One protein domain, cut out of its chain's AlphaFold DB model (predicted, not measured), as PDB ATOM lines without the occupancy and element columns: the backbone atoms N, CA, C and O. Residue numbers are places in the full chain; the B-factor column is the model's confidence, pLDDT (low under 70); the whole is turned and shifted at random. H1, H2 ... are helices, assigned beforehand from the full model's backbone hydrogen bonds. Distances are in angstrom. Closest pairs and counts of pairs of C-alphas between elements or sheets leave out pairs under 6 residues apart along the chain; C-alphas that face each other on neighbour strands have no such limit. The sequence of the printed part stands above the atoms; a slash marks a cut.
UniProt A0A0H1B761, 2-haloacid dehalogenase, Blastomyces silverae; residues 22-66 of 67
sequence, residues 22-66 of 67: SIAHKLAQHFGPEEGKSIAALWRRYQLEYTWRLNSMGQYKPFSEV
ATOM      1  N   SER A  22      92.057 125.860 103.025       83.25
ATOM      2  CA  SER A  22      92.152 124.511 102.452       83.25
ATOM      3  C   SER A  22      90.778 123.855 102.242       83.25
ATOM      4  O   SER A  22      90.599 123.063 101.314       83.25
ATOM      5  N   ILE A  23      89.786 124.220 103.061       86.62
ATOM      6  CA  ILE A  23      88.404 123.744 102.947       86.62
ATOM      7  C   ILE A  23      87.743 124.341 101.701       86.62
ATOM      8  O   ILE A  23      87.089 123.613 100.959       86.62
ATOM      9  N   ALA A  24      87.965 125.629 101.423       88.19
ATOM     10  CA  ALA A  24      87.434 126.285 100.229       88.19
ATOM     11  C   ALA A  24      87.972 125.641  98.945       88.19
ATOM     12  O   ALA A  24      87.203 125.406  98.019       88.19
ATOM     13  N   HIS A  25      89.258 125.274  98.910       88.81
ATOM     14  CA  HIS A  25      89.834 124.571  97.761       88.81
ATOM     15  C   HIS A  25      89.194 123.192  97.545       88.81
ATOM     16  O   HIS A  25      88.878 122.828  96.415       88.81
ATOM     17  N   LYS A  26      88.967 122.421  98.618       90.75
ATOM     18  CA  LYS A  26      88.269 121.127  98.519       90.75
ATOM     19  C   LYS A  26      86.830 121.301  98.042       90.75
ATOM     20  O   LYS A  26      86.390 120.581  97.156       90.75
ATOM     21  N   LEU A  27      86.106 122.279  98.580       90.62
ATOM     22  CA  LEU A  27      84.734 122.561  98.162       90.62
ATOM     23  C   LEU A  27      84.661 123.053  96.713       90.62
ATOM     24  O   LEU A  27      83.743 122.673  95.991       90.62
ATOM     25  N   ALA A  28      85.652 123.819  96.256       92.56
ATOM     26  CA  ALA A  28      85.730 124.280  94.875       92.56
ATOM     27  C   ALA A  28      85.845 123.131  93.860       92.56
ATOM     28  O   ALA A  28      85.376 123.273  92.733       92.56
ATOM     29  N   GLN A  29      86.399 121.978  94.251       93.62
ATOM     30  CA  GLN A  29      86.432 120.784  93.396       93.62
ATOM     31  C   GLN A  29      85.041 120.173  93.166       93.62
ATOM     32  O   GLN A  29      84.850 119.465  92.182       93.62
ATOM     33  N   HIS A  30      84.077 120.444  94.049       93.44
ATOM     34  CA  HIS A  30      82.723 119.891  93.977       93.44
ATOM     35  C   HIS A  30      81.685 120.896  93.467       93.44
ATOM     36  O   HIS A  30      80.786 120.514  92.728       93.44
ATOM     37  N   PHE A  31      81.816 122.165  93.856       92.50
ATOM     38  CA  PHE A  31      80.824 123.215  93.596       92.50
ATOM     39  C   PHE A  31      81.371 124.344  92.711       92.50
ATOM     40  O   PHE A  31      80.675 125.292  92.406       92.50
ATOM     41  N   GLY A  32      82.631 124.274  92.284       91.75
ATOM     42  CA  GLY A  32      83.277 125.369  91.565       91.75
ATOM     43  C   GLY A  32      83.793 126.487  92.489       91.75
ATOM     44  O   GLY A  32      83.481 126.523  93.683       91.75
ATOM     45  N   PRO A  33      84.642 127.394  91.970       89.19
ATOM     46  CA  PRO A  33      85.468 128.277  92.800       89.19
ATOM     47  C   PRO A  33      84.680 129.270  93.664       89.19
ATOM     48  O   PRO A  33      84.942 129.393  94.861       89.19
ATOM     49  N   GLU A  34      83.704 129.958  93.070       90.75
ATOM     50  CA  GLU A  34      82.927 131.004  93.748       90.75
ATOM     51  C   GLU A  34      81.985 130.411  94.803       90.75
ATOM     52  O   GLU A  34      81.967 130.835  95.963       90.75
ATOM     53  N   GLU A  35      81.255 129.362  94.430       92.25
ATOM     54  CA  GLU A  35      80.314 128.678  95.315       92.25
ATOM     55  C   GLU A  35      81.058 127.958  96.445       92.25
ATOM     56  O   GLU A  35      80.701 128.130  97.612       92.25
ATOM     57  N   GLY A  36      82.164 127.267  96.147       92.12
ATOM     58  CA  GLY A  36      83.006 126.620  97.155       92.12
ATOM     59  C   GLY A  36      83.557 127.594  98.202       92.12
ATOM     60  O   GLY A  36      83.558 127.286  99.397       92.12
ATOM     61  N   LYS A  37      83.953 128.805  97.784       91.25
ATOM     62  CA  LYS A  37      84.386 129.872  98.699       91.25
ATOM     63  C   LYS A  37      83.235 130.381  99.570       91.25
ATOM     64  O   LYS A  37      83.423 130.564 100.776       91.25
ATOM     65  N   SER A  38      82.051 130.584  98.989       93.25
ATOM     66  CA  SER A  38      80.868 131.046  99.726       93.25
ATOM     67  C   SER A  38      80.415 130.034 100.790       93.25
ATOM     68  O   SER A  38      80.164 130.411 101.937       93.25
ATOM     69  N   ILE A  39      80.418 128.741 100.448       93.06
ATOM     70  CA  ILE A  39      80.064 127.643 101.351       93.06
ATOM     71  C   ILE A  39      81.095 127.532 102.476       93.06
ATOM     72  O   ILE A  39      80.711 127.430 103.638       93.06
ATOM     73  N   ALA A  40      82.395 127.607 102.167       91.88
ATOM     74  CA  ALA A  40      83.447 127.558 103.185       91.88
ATOM     75  C   ALA A  40      83.306 128.689 104.216       91.88
ATOM     76  O   ALA A  40      83.424 128.458 105.422       91.88
ATOM     77  N   ALA A  41      83.016 129.907 103.748       91.00
ATOM     78  CA  ALA A  41      82.801 131.060 104.615       91.00
ATOM     79  C   ALA A  41      81.556 130.883 105.500       91.00
ATOM     80  O   ALA A  41      81.610 131.138 106.708       91.00
ATOM     81  N   LEU A  42      80.451 130.403 104.919       93.44
ATOM     82  CA  LEU A  42      79.211 130.151 105.650       93.44
ATOM     83  C   LEU A  42      79.380 129.042 106.696       93.44
ATOM     84  O   LEU A  42      78.942 129.199 107.837       93.44
ATOM     85  N   TRP A  43      80.066 127.956 106.340       92.19
ATOM     86  CA  TRP A  43      80.354 126.854 107.254       92.19
ATOM     87  C   TRP A  43      81.198 127.327 108.436       92.19
ATOM     88  O   TRP A  43      80.814 127.099 109.581       92.19
ATOM     89  N   ARG A  44      82.289 128.068 108.195       90.56
ATOM     90  CA  ARG A  44      83.130 128.597 109.280       90.56
ATOM     91  C   ARG A  44      82.340 129.495 110.233       90.56
ATOM     92  O   ARG A  44      82.536 129.421 111.446       90.56
ATOM     93  N   ARG A  45      81.430 130.312 109.700       92.00
ATOM     94  CA  ARG A  45      80.545 131.151 110.512       92.00
ATOM     95  C   ARG A  45      79.634 130.307 111.408       92.00
ATOM     96  O   ARG A  45      79.638 130.511 112.619       92.00
ATOM     97  N   TYR A  46      78.892 129.350 110.845       93.31
ATOM     98  CA  TYR A  46      77.971 128.528 111.639       93.31
ATOM     99  C   TYR A  46      78.678 127.602 112.624       93.31
ATOM    100  O   TYR A  46      78.188 127.427 113.736       93.31
ATOM    101  N   GLN A  47      79.854 127.088 112.266       91.88
ATOM    102  CA  GLN A  47      80.710 126.327 113.171       91.88
ATOM    103  C   GLN A  47      80.980 127.106 114.469       91.88
ATOM    104  O   GLN A  47      80.803 126.562 115.556       91.88
ATOM    105  N   LEU A  48      81.344 128.390 114.381       91.50
ATOM    106  CA  LEU A  48      81.568 129.223 115.567       91.50
ATOM    107  C   LEU A  48      80.256 129.548 116.292       91.50
ATOM    108  O   LEU A  48      80.163 129.361 117.506       91.50
ATOM    109  N   GLU A  49      79.218 129.961 115.561       94.81
ATOM    110  CA  GLU A  49      77.923 130.297 116.161       94.81
ATOM    111  C   GLU A  49      77.324 129.129 116.956       94.81
ATOM    112  O   GLU A  49      76.783 129.341 118.043       94.81
ATOM    113  N   TYR A  50      77.431 127.896 116.457       94.38
ATOM    114  CA  TYR A  50      76.925 126.719 117.159       94.38
ATOM    115  C   TYR A  50      77.708 126.441 118.436       94.38
ATOM    116  O   TYR A  50      77.085 126.199 119.471       94.38
ATOM    117  N   THR A  51      79.041 126.564 118.413       92.69
ATOM    118  CA  THR A  51      79.846 126.404 119.636       92.69
ATOM    119  C   THR A  51      79.467 127.431 120.703       92.69
ATOM    120  O   THR A  51      79.313 127.074 121.870       92.69
ATOM    121  N   TRP A  52      79.219 128.687 120.317       92.94
ATOM    122  CA  TRP A  52      78.818 129.737 121.255       92.94
ATOM    123  C   TRP A  52      77.410 129.533 121.797       92.94
ATOM    124  O   TRP A  52      77.194 129.695 122.994       92.94
ATOM    125  N   ARG A  53      76.448 129.149 120.948       95.56
ATOM    126  CA  ARG A  53      75.070 128.883 121.387       95.56
ATOM    127  C   ARG A  53      75.022 127.718 122.366       95.56
ATOM    128  O   ARG A  53      74.406 127.846 123.418       95.56
ATOM    129  N   LEU A  54      75.695 126.615 122.047       93.81
ATOM    130  CA  LEU A  54      75.792 125.448 122.922       93.81
ATOM    131  C   LEU A  54      76.430 125.807 124.267       93.81
ATOM    132  O   LEU A  54      75.885 125.459 125.314       93.81
ATOM    133  N   ASN A  55      77.510 126.592 124.246       93.19
ATOM    134  CA  ASN A  55      78.142 127.095 125.463       93.19
ATOM    135  C   ASN A  55      77.196 127.986 126.291       93.19
ATOM    136  O   ASN A  55      77.063 127.782 127.493       93.19
ATOM    137  N   SER A  56      76.478 128.917 125.655       95.50
ATOM    138  CA  SER A  56      75.497 129.789 126.322       95.50
ATOM    139  C   SER A  56      74.301 129.030 126.901       95.50
ATOM    140  O   SER A  56      73.696 129.486 127.866       95.50
ATOM    141  N   MET A  57      73.960 127.869 126.337       96.88
ATOM    142  CA  MET A  57      72.928 126.971 126.865       96.88
ATOM    143  C   MET A  57      73.462 126.003 127.935       96.88
ATOM    144  O   MET A  57      72.693 125.195 128.450       96.88
ATOM    145  N   GLY A  58      74.761 126.043 128.258       94.94
ATOM    146  CA  GLY A  58      75.397 125.098 129.182       94.94
ATOM    147  C   GLY A  58      75.448 123.659 128.654       94.94
ATOM    148  O   GLY A  58      75.592 122.720 129.432       94.94
ATOM    149  N   GLN A  59      75.310 123.467 127.340       94.38
ATOM    150  CA  GLN A  59      75.257 122.160 126.689       94.38
ATOM    151  C   GLN A  59      76.559 121.896 125.939       94.38
ATOM    152  O   GLN A  59      76.652 122.118 124.733       94.38
ATOM    153  N   TYR A  60      77.583 121.421 126.645       92.44
ATOM    154  CA  TYR A  60      78.832 121.051 125.987       92.44
ATOM    155  C   TYR A  60      78.627 119.855 125.049       92.44
ATOM    156  O   TYR A  60      78.093 118.819 125.448       92.44
ATOM    157  N   LYS A  61      79.126 119.992 123.820       92.12
ATOM    158  CA  LYS A  61      79.302 118.901 122.864       92.12
ATOM    159  C   LYS A  61      80.704 118.972 122.257       92.12
ATOM    160  O   LYS A  61      81.210 120.084 122.062       92.12
ATOM    161  N   PRO A  62      81.338 117.829 121.945       92.81
ATOM    162  CA  PRO A  62      82.615 117.814 121.245       92.81
ATOM    163  C   PRO A  62      82.532 118.573 119.918       92.81
ATOM    164  O   PRO A  62      81.536 118.481 119.206       92.81
ATOM    165  N   PHE A  63      83.601 119.282 119.549       89.00
ATOM    166  CA  PHE A  63      83.636 120.101 118.331       89.00
ATOM    167  C   PHE A  63      83.272 119.304 117.068       89.00
ATOM    168  O   PHE A  63      82.481 119.774 116.261       89.00
ATOM    169  N   SER A  64      83.761 118.065 116.956       89.00
ATOM    170  CA  SER A  64      83.470 117.147 115.846       89.00
ATOM    171  C   SER A  64      82.021 116.654 115.773       89.00
ATOM    172  O   SER A  64      81.639 116.049 114.782       89.00
ATOM    173  N   GLU A  65      81.228 116.820 116.834       89.94
ATOM    174  CA  GLU A  65      79.789 116.515 116.813       89.94
ATOM    175  C   GLU A  65      78.973 117.728 116.340       89.94
ATOM    176  O   GLU A  65      77.873 117.588 115.813       89.94
ATOM    177  N   VAL A  66      79.508 118.934 116.542       86.75
ATOM    178  CA  VAL A  66      78.844 120.200 116.210       86.75
ATOM    179  C   VAL A  66      79.117 120.624 114.762       86.75
ATOM    180  O   VAL A  66      78.338 121.393 114.197       86.75
TER     181      VAL A  66
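AT A GLANCE: This is residues 22 to 66 of the 67 residues of the protein "2-haloacid dehalogenase" of Blastomyces silverae (UniProt A0A0H1B761). One long straight helix, H2, is the spine of this model, and both ends of the printed part fold back toward the same side of it: H1 as the short arm of a V at one end, and residues 57 to 62 with the tiny helix H3 at the other. H1 and H3 stay apart, leaving an open space between them beside the middle of H2. The printed part has 45 residues with three named helices, in the order H1, H2, H3, and no named strand; its class is all helix. The whole is loose, with a radius of gyration of the C-alphas of 13.0 A, and its outline is a rod of 38 by 15 by 13 A, with H2 along its length.

IN THESE COORDINATES: H2, the longest helix, holds residues 33 to 56, 24 residues, and measures 35.0 A from C-alpha 33 at (85.468, 128.277, 92.800) to C-alpha 56 at (75.497, 129.789, 126.322). Before it comes H1, residues 22 to 31, 14.4 A from first to last C-alpha, which begins with C-alpha 22 at (92.152, 124.511, 102.452). After it comes H3, residues 63 to 66, just 5.2 A from first to last C-alpha, which ends with C-alpha 66 at (78.844, 120.200, 116.210).

HOW THE PARTS SIT: H2 touches both other helices, each with a different part of its length. With residues 33 to 41 alone it touches H1, and the closest C-alphas of the two are those of Ala 28 and Gly 36, 4.3 A apart. The lines of H1 and H2 stand at a steep tilt of 57 degrees, and the two run opposite ways. With residues 47 to 51 alone H2 touches H3, over 4 pairs of C-alphas within 8 A; the closest are those of Tyr 50 and Val 66, 6.9 A apart. H1 and H3 are apart. In H2 every O i to N i+4 pair is within hydrogen-bond range, in H1 5 of 6 are, and H3 is too short for such a pair, but its one O i to N i+3 pair is within range.

THE WHOLE: The two C-alphas farthest apart are those of Gly 32 and Gly 58, 38.4 A, while the first and last printed C-alphas, those of Ser 22 and Val 66, are 19.6 A apart. The link from H1 to H2 is tight, with Gly 32 as its one residue, and the link from H2 to H3 is short, with 6 residues. The printed part runs from residue 22 to residue 66 of a chain of 67 residues and has no cut. The mean pLDDT of the printed part is 91.8, and no printed residue is under 70.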